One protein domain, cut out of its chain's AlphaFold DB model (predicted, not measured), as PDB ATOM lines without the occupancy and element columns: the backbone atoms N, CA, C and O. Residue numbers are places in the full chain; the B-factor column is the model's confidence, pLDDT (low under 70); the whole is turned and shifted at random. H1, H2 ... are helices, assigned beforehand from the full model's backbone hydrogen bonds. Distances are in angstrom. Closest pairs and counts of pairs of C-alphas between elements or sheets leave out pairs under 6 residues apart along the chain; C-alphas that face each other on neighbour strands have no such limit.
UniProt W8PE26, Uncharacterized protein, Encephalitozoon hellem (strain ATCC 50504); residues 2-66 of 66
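What this domain is: This is residues 2 to 66 of the 66 residues of an uncharacterized protein of Encephalitozoon hellem (strain ATCC 50504) (UniProt W8PE26). H2 and H3 make a long helical hairpin, and the short H1 folds back over the first part of H2. Residues 56 to 66, of which 56 to 63 belong to H3, stick out free as an arm. The 65 printed residues hold three named helices, H1, H2, H3, and no named strand: all helix, loose, radius of gyration of the C-alphas 13.5 A, a rod spanning 47 by 22 by 15 A.

Where its parts are: H1, residues 2 to 12, begins at C-alpha 2 (142.972, 157.138, 171.248). H2, residues 15 to 30, is 22.5 A long. H3, residues 40 to 63, is 35.1 A long and ends at C-alpha 63 (167.098, 165.400, 170.650).

How they stand to each other: H1 and H2, a hairpin, touch at Val 8 and Ala 18, closest C-alphas 5.1 A, at a steep tilt of 39 degrees, opposite ways; H2 touches with residues 15 to 22 alone. H2 and H3, also a hairpin, touch at a shallow tilt of 12 degrees, opposite ways, closest C-alphas Arg 30 and Tyr 40, 5.7 A; H3 touches with residues 40 to 51 alone. H1 and H3 only just touch, with 3 pairs of C-alphas within 8 A, the closest Ile 2 and Val 50, 7.0 A. In H1, H2 and H3 every O i to N i+4 pair is within hydrogen-bond range.

The domain as a whole: The C-alphas of Gly 32 and Gly 66, the farthest apart, are 46.8 A apart. The printed part has no cut and no long link. Residues 33 to 37 and 64 to 66 are under pLDDT 70.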
ATOM      1  N   ILE A   2     141.643 157.403 171.816       70.06
ATOM      2  CA  ILE A   2     142.972 157.138 171.248       70.06
ATOM      3  C   ILE A   2     142.883 156.712 169.773       70.06
ATOM      4  O   ILE A   2     143.568 157.282 168.933       70.06
ATOM      5  N   ASP A   3     141.959 155.809 169.433       77.50
ATOM      6  CA  ASP A   3     141.796 155.358 168.040       77.50
ATOM      7  C   ASP A   3     141.385 156.493 167.098       77.50
ATOM      8  O   ASP A   3     141.836 156.554 165.959       77.50
ATOM      9  N   LEU A   4     140.552 157.425 167.578       80.00
ATOM     10  CA  LEU A   4     140.137 158.597 166.805       80.00
ATOM     11  C   LEU A   4     141.319 159.542 166.577       80.00
ATOM     12  O   LEU A   4     141.501 160.014 165.458       80.00
ATOM     13  N   PHE A   5     142.131 159.772 167.613       81.44
ATOM     14  CA  PHE A   5     143.347 160.568 167.503       81.44
ATOM     15  C   PHE A   5     144.292 159.990 166.445       81.44
ATOM     16  O   PHE A   5     144.611 160.671 165.474       81.44
ATOM     17  N   PHE A   6     144.679 158.718 166.583       78.44
ATOM     18  CA  PHE A   6     145.612 158.080 165.653       78.44
ATOM     19  C   PHE A   6     145.046 157.975 164.241       78.44
ATOM     20  O   PHE A   6     145.773 158.206 163.281       78.44
ATOM     21  N   LYS A   7     143.744 157.707 164.092       85.81
ATOM     22  CA  LYS A   7     143.091 157.705 162.782       85.81
ATOM     23  C   LYS A   7     143.224 159.061 162.087       85.81
ATOM     24  O   LYS A   7     143.615 159.099 160.925       85.81
ATOM     25  N   VAL A   8     142.940 160.164 162.784       84.56
ATOM     26  CA  VAL A   8     143.077 161.511 162.205       84.56
ATOM     27  C   VAL A   8     144.545 161.849 161.951       84.56
ATOM     28  O   VAL A   8     144.863 162.396 160.894       84.56
ATOM     29  N   LEU A   9     145.443 161.493 162.871       80.81
ATOM     30  CA  LEU A   9     146.876 161.732 162.725       80.81
ATOM     31  C   LEU A   9     147.435 161.025 161.484       80.81
ATOM     32  O   LEU A   9     148.109 161.659 160.682       80.81
ATOM     33  N   VAL A  10     147.106 159.747 161.277       84.69
ATOM     34  CA  VAL A  10     147.537 158.977 160.097       84.69
ATOM     35  C   VAL A  10     146.932 159.545 158.812       84.69
ATOM     36  O   VAL A  10     147.625 159.656 157.808       84.69
ATOM     37  N   GLN A  11     145.654 159.937 158.832       86.19
ATOM     38  CA  GLN A  11     144.976 160.471 157.644       86.19
ATOM     39  C   GLN A  11     145.463 161.863 157.231       86.19
ATOM     40  O   GLN A  11     145.398 162.204 156.054       86.19
ATOM     41  N   THR A  12     145.881 162.690 158.189       85.38
ATOM     42  CA  THR A  12     146.159 164.116 157.945       85.38
ATOM     43  C   THR A  12     147.622 164.499 158.116       85.38
ATOM     44  O   THR A  12     148.003 165.589 157.696       85.38
ATOM     45  N   GLY A  13     148.433 163.650 158.753       83.38
ATOM     46  CA  GLY A  13     149.812 163.959 159.132       83.38
ATOM     47  C   GLY A  13     149.944 165.126 160.118       83.38
ATOM     48  O   GLY A  13     151.048 165.619 160.317       83.38
ATOM     49  N   ASN A  14     148.837 165.594 160.707       83.25
ATOM     50  CA  ASN A  14     148.775 166.823 161.488       83.25
ATOM     51  C   ASN A  14     148.209 166.542 162.890       83.25
ATOM     52  O   ASN A  14     147.042 166.169 163.050       83.25
ATOM     53  N   SER A  15     149.052 166.735 163.905       81.88
ATOM     54  CA  SER A  15     148.733 166.521 165.318       81.88
ATOM     55  C   SER A  15     147.726 167.540 165.855       81.88
ATOM     56  O   SER A  15     146.762 167.129 166.497       81.88
ATOM     57  N   GLU A  16     147.848 168.831 165.530       84.00
ATOM     58  CA  GLU A  16     146.870 169.869 165.912       84.00
ATOM     59  C   GLU A  16     145.453 169.532 165.442       84.00
ATOM     60  O   GLU A  16     144.483 169.638 166.199       84.00
ATOM     61  N   LYS A  17     145.320 169.062 164.199       85.12
ATOM     62  CA  LYS A  17     144.024 168.668 163.643       85.12
ATOM     63  C   LYS A  17     143.452 167.445 164.361       85.12
ATOM     64  O   LYS A  17     142.249 167.401 164.630       85.12
ATOM     65  N   ALA A  18     144.299 166.475 164.704       81.50
ATOM     66  CA  ALA A  18     143.905 165.322 165.508       81.50
ATOM     67  C   ALA A  18     143.450 165.738 166.916       81.50
ATOM     68  O   ALA A  18     142.406 165.273 167.381       81.50
ATOM     69  N   TYR A  19     144.154 166.673 167.556       81.88
ATOM     70  CA  TYR A  19     143.760 167.215 168.854       81.88
ATOM     71  C   TYR A  19     142.415 167.931 168.808       81.88
ATOM     72  O   TYR A  19     141.544 167.629 169.625       81.88
ATOM     73  N   GLY A  20     142.210 168.824 167.837       83.00
ATOM     74  CA  GLY A  20     140.969 169.585 167.707       83.00
ATOM     75  C   GLY A  20     139.736 168.693 167.547       83.00
ATOM     76  O   GLY A  20     138.712 168.919 168.194       83.00
ATOM     77  N   ILE A  21     139.836 167.627 166.744       84.50
ATOM     78  CA  ILE A  21     138.731 166.675 166.550       84.50
ATOM     79  C   ILE A  21     138.419 165.911 167.841       84.50
ATOM     80  O   ILE A  21     137.249 165.767 168.203       84.50
ATOM     81  N   VAL A  22     139.441 165.444 168.560       82.62
ATOM     82  CA  VAL A  22     139.230 164.702 169.808       82.62
ATOM     83  C   VAL A  22     138.686 165.617 170.908       82.62
ATOM     84  O   VAL A  22     137.752 165.225 171.607       82.62
ATOM     85  N   ALA A  23     139.183 166.851 171.016       80.94
ATOM     86  CA  ALA A  23     138.672 167.850 171.952       80.94
ATOM     87  C   ALA A  23     137.195 168.187 171.684       80.94
ATOM     88  O   ALA A  23     136.398 168.280 172.619       80.94
ATOM     89  N   ASN A  24     136.800 168.299 170.412       84.38
ATOM     90  CA  ASN A  24     135.406 168.524 170.040       84.38
ATOM     91  C   ASN A  24     134.500 167.355 170.466       84.38
ATOM     92  O   ASN A  24     133.430 167.579 171.026       84.38
ATOM     93  N   GLU A  25     134.935 166.106 170.276       80.31
ATOM     94  CA  GLU A  25     134.171 164.935 170.736       80.31
ATOM     95  C   GLU A  25     134.049 164.859 172.264       80.31
ATOM     96  O   GLU A  25     133.008 164.462 172.785       80.31
ATOM     97  N   ILE A  26     135.068 165.300 173.005       79.00
ATOM     98  CA  ILE A  26     134.992 165.411 174.470       79.00
ATOM     99  C   ILE A  26     133.978 166.477 174.879       79.00
ATOM    100  O   ILE A  26     133.164 166.249 175.774       79.00
ATOM    101  N   ASN A  27     133.993 167.627 174.206       75.75
ATOM    102  CA  ASN A  27     133.058 168.711 174.487       75.75
ATOM    103  C   ASN A  27     131.613 168.317 174.170       75.75
ATOM    104  O   ASN A  27     130.729 168.598 174.974       75.75
ATOM    105  N   LYS A  28     131.354 167.593 173.074       79.81
ATOM    106  CA  LYS A  28     130.009 167.064 172.783       79.81
ATOM    107  C   LYS A  28     129.464 166.219 173.934       79.81
ATOM    108  O   LYS A  28     128.305 166.379 174.300       79.81
ATOM    109  N   ARG A  29     130.307 165.393 174.565       75.62
ATOM    110  CA  ARG A  29     129.929 164.610 175.757       75.62
ATOM    111  C   ARG A  29     129.684 165.483 176.979       75.62
ATOM    112  O   ARG A  29     128.707 165.265 177.684       75.62
ATOM    113  N   ARG A  30     130.527 166.497 177.207       74.44
ATOM    114  CA  ARG A  30     130.340 167.476 178.295       74.44
ATOM    115  C   ARG A  30     128.958 168.133 178.245       74.44
ATOM    116  O   ARG A  30     128.368 168.382 179.289       74.44
ATOM    117  N   PHE A  31     128.460 168.405 177.042       79.50
ATOM    118  CA  PHE A  31     127.162 169.040 176.819       79.50
ATOM    119  C   PHE A  31     126.005 168.045 176.603       79.50
ATOM    120  O   PHE A  31     124.896 168.470 176.295       79.50
ATOM    121  N   GLY A  32     126.233 166.734 176.758       71.75
ATOM    122  CA  GLY A  32     125.184 165.713 176.624       71.75
ATOM    123  C   GLY A  32     124.737 165.424 175.185       71.75
ATOM    124  O   GLY A  32     123.706 164.792 174.981       71.75
ATOM    125  N   PHE A  33     125.504 165.853 174.177       69.81
ATOM    126  CA  PHE A  33     125.231 165.566 172.761       69.81
ATOM    127  C   PHE A  33     125.712 164.169 172.317       69.81
ATOM    128  O   PHE A  33     125.523 163.799 171.160       69.81
ATOM    129  N   ASP A  34     126.356 163.399 173.201       66.12
ATOM    130  CA  ASP A  34     126.881 162.058 172.920       66.12
ATOM    131  C   ASP A  34     126.777 161.159 174.168       66.12
ATOM    132  O   ASP A  34     127.443 161.412 175.169       66.12
ATOM    133  N   ASN A  35     125.951 160.105 174.087       59.19
ATOM    134  CA  ASN A  35     125.643 159.159 175.177       59.19
ATOM    135  C   ASN A  35     126.437 157.836 175.088       59.19
ATOM    136  O   ASN A  35     126.008 156.807 175.613       59.19
ATOM    137  N   ARG A  36     127.581 157.812 174.388       65.06
ATOM    138  CA  ARG A  36     128.470 156.633 174.340       65.06
ATOM    139  C   ARG A  36     129.034 156.273 175.730       65.06
ATOM    140  O   ARG A  36     129.139 157.118 176.609       65.06
ATOM    141  N   SER A  37     129.454 155.013 175.897       63.38
ATOM    142  CA  SER A  37     129.796 154.322 177.163       63.38
ATOM    143  C   SER A  37     130.921 154.911 178.036       63.38
ATOM    144  O   SER A  37     131.241 154.329 179.065       63.38
ATOM    145  N   MET A  38     131.548 156.019 177.640       70.38
ATOM    146  CA  MET A  38     132.700 156.613 178.323       70.38
ATOM    147  C   MET A  38     132.339 158.016 178.803       70.38
ATOM    148  O   MET A  38     132.022 158.885 177.985       70.38
ATOM    149  N   SER A  39     132.429 158.242 180.113       77.94
ATOM    150  CA  SER A  39     132.108 159.527 180.740       77.94
ATOM    151  C   SER A  39     133.032 160.656 180.263       77.94
ATOM    152  O   SER A  39     134.124 160.424 179.735       77.94
ATOM    153  N   TYR A  40     132.610 161.910 180.463       75.56
ATOM    154  CA  TYR A  40     133.438 163.084 180.157       75.56
ATOM    155  C   TYR A  40     134.795 163.036 180.876       75.56
ATOM    156  O   TYR A  40     135.824 163.266 180.244       75.56
ATOM    157  N   GLU A  41     134.811 162.686 182.165       78.88
ATOM    158  CA  GLU A  41     136.045 162.619 182.957       78.88
ATOM    159  C   GLU A  41     137.011 161.547 182.439       78.88
ATOM    160  O   GLU A  41     138.218 161.785 182.340       78.88
ATOM    161  N   GLU A  42     136.493 160.385 182.036       76.69
ATOM    162  CA  GLU A  42     137.302 159.340 181.406       76.69
ATOM    163  C   GLU A  42     137.851 159.801 180.055       76.69
ATOM    164  O   GLU A  42     139.050 159.680 179.802       76.69
ATOM    165  N   ALA A  43     137.010 160.409 179.215       74.62
ATOM    166  CA  ALA A  43     137.418 160.912 177.908       74.62
ATOM    167  C   ALA A  43     138.483 162.018 178.019       74.62
ATOM    168  O   ALA A  43     139.461 162.011 177.266       74.62
ATOM    169  N   ARG A  44     138.330 162.924 178.992       79.69
ATOM    170  CA  ARG A  44     139.291 163.986 179.309       79.69
ATOM    171  C   ARG A  44     140.624 163.412 179.784       79.69
ATOM    172  O   ARG A  44     141.662 163.811 179.261       79.69
ATOM    173  N   ARG A  45     140.624 162.456 180.722       83.94
ATOM    174  CA  ARG A  45     141.865 161.790 181.167       83.94
ATOM    175  C   ARG A  45     142.574 161.085 180.022       83.94
ATOM    176  O   ARG A  45     143.791 161.188 179.914       83.94
ATOM    177  N   THR A  46     141.836 160.358 179.184       75.50
ATOM    178  CA  THR A  46     142.422 159.662 178.035       75.50
ATOM    179  C   THR A  46     143.059 160.642 177.057       75.50
ATOM    180  O   THR A  46     144.140 160.363 176.557       75.50
ATOM    181  N   PHE A  47     142.431 161.790 176.805       78.69
ATOM    182  CA  PHE A  47     142.986 162.814 175.924       78.69
ATOM    183  C   PHE A  47     144.256 163.454 176.468       78.69
ATOM    184  O   PHE A  47     145.233 163.530 175.735       78.69
ATOM    185  N   LEU A  48     144.272 163.841 177.745       81.94
ATOM    186  CA  LEU A  48     145.465 164.428 178.360       81.94
ATOM    187  C   LEU A  48     146.665 163.475 178.282       81.94
ATOM    188  O   LEU A  48     147.737 163.889 177.870       81.94
ATOM    189  N   ARG A  49     146.463 162.173 178.524       79.06
ATOM    190  CA  ARG A  49     147.535 161.176 178.344       79.06
ATOM    191  C   ARG A  49     148.051 161.094 176.905       79.06
ATOM    192  O   ARG A  49     149.221 160.807 176.702       79.06
ATOM    193  N   VAL A  50     147.181 161.275 175.910       76.44
ATOM    194  CA  VAL A  50     147.593 161.274 174.497       76.44
ATOM    195  C   VAL A  50     148.424 162.509 174.181       76.44
ATOM    196  O   VAL A  50     149.429 162.377 173.491       76.44
ATOM    197  N   VAL A  51     148.022 163.673 174.699       79.88
ATOM    198  CA  VAL A  51     148.785 164.921 174.572       79.88
ATOM    199  C   VAL A  51     150.182 164.741 175.161       79.88
ATOM    200  O   VAL A  51     151.157 164.903 174.432       79.88
ATOM    201  N   ASP A  52     150.276 164.279 176.412       83.50
ATOM    202  CA  ASP A  52     151.557 164.068 177.099       83.50
ATOM    203  C   ASP A  52     152.492 163.134 176.306       83.50
ATOM    204  O   ASP A  52     153.680 163.409 176.145       83.50
ATOM    205  N   VAL A  53     151.963 162.026 175.767       78.25
ATOM    206  CA  VAL A  53     152.753 161.069 174.973       78.25
ATOM    207  C   VAL A  53     153.273 161.699 173.681       78.25
ATOM    208  O   VAL A  53     154.407 161.443 173.284       78.25
ATOM    209  N   VAL A  54     152.457 162.494 172.996       78.44
ATOM    210  CA  VAL A  54     152.847 163.119 171.728       78.44
ATOM    211  C   VAL A  54     153.860 164.238 171.958       78.44
ATOM    212  O   VAL A  54     154.842 164.297 171.220       78.44
ATOM    213  N   GLU A  55     153.671 165.072 172.983       83.00
ATOM    214  CA  GLU A  55     154.641 166.104 173.370       83.00
ATOM    215  C   GLU A  55     155.999 165.481 173.721       83.00
ATOM    216  O   GLU A  55     157.043 165.951 173.261       83.00
ATOM    217  N   GLU A  56     156.001 164.366 174.455       81.75
ATOM    218  CA  GLU A  56     157.230 163.641 174.785       81.75
ATOM    219  C   GLU A  56     157.909 163.049 173.540       81.75
ATOM    220  O   GLU A  56     159.129 163.137 173.384       81.75
ATOM    221  N   VAL A  57     157.137 162.494 172.600       79.12
ATOM    222  CA  VAL A  57     157.673 162.002 171.319       79.12
ATOM    223  C   VAL A  57     158.269 163.141 170.488       79.12
ATOM    224  O   VAL A  57     159.338 162.969 169.896       79.12
ATOM    225  N   GLU A  58     157.625 164.309 170.434       80.06
ATOM    226  CA  GLU A  58     158.172 165.487 169.752       80.06
ATOM    227  C   GLU A  58     159.469 165.968 170.410       80.06
ATOM    228  O   GLU A  58     160.462 166.189 169.708       80.06
ATOM    229  N   ARG A  59     159.506 166.032 171.748       83.12
ATOM    230  CA  ARG A  59     160.712 166.355 172.523       83.12
ATOM    231  C   ARG A  59     161.863 165.405 172.199       83.12
ATOM    232  O   ARG A  59     162.971 165.860 171.916       83.12
ATOM    233  N   LEU A  60     161.607 164.095 172.178       78.69
ATOM    234  CA  LEU A  60     162.605 163.086 171.815       78.69
ATOM    235  C   LEU A  60     163.092 163.255 170.369       78.69
ATOM    236  O   LEU A  60     164.293 163.189 170.118       78.69
ATOM    237  N   ARG A  61     162.203 163.543 169.408       76.25
ATOM    238  CA  ARG A  61     162.609 163.805 168.013       76.25
ATOM    239  C   ARG A  61     163.524 165.020 167.883       76.25
ATOM    240  O   ARG A  61     164.381 165.010 167.004       76.25
ATOM    241  N   MET A  62     163.358 166.046 168.718       84.31
ATOM    242  CA  MET A  62     164.269 167.195 168.722       84.31
ATOM    243  C   MET A  62     165.672 166.823 169.209       84.31
ATOM    244  O   MET A  62     166.639 167.326 168.650       84.31
ATOM    245  N   ILE A  63     165.795 165.901 170.173       79.81
ATOM    246  CA  ILE A  63     167.098 165.400 170.650       79.81
ATOM    247  C   ILE A  63     167.865 164.698 169.521       79.81
ATOM    248  O   ILE A  63     169.060 164.911 169.370       79.81
ATOM    249  N   PHE A  64     167.181 163.897 168.699       69.88
ATOM    250  CA  PHE A  64     167.807 163.149 167.598       69.88
ATOM    251  C   PHE A  64     167.978 163.942 166.291       69.88
ATOM    252  O   PHE A  64     168.525 163.411 165.329       69.88
ATOM    253  N   LYS A  65     167.481 165.183 166.220       63.97
ATOM    254  CA  LYS A  65     167.749 166.115 165.109       63.97
ATOM    255  C   LYS A  65     168.995 166.984 165.345       63.97
ATOM    256  O   LYS A  65     169.306 167.793 164.471       63.97
ATOM    257  N   GLY A  66     169.636 166.847 166.510       46.84
ATOM    258  CA  GLY A  66     170.927 167.456 166.837       46.84
ATOM    259  C   GLY A  66     172.101 166.721 166.212       46.84
ATOM    260  O   GLY A  66     171.998 165.486 166.039       46.84
TER     261      GLY A  66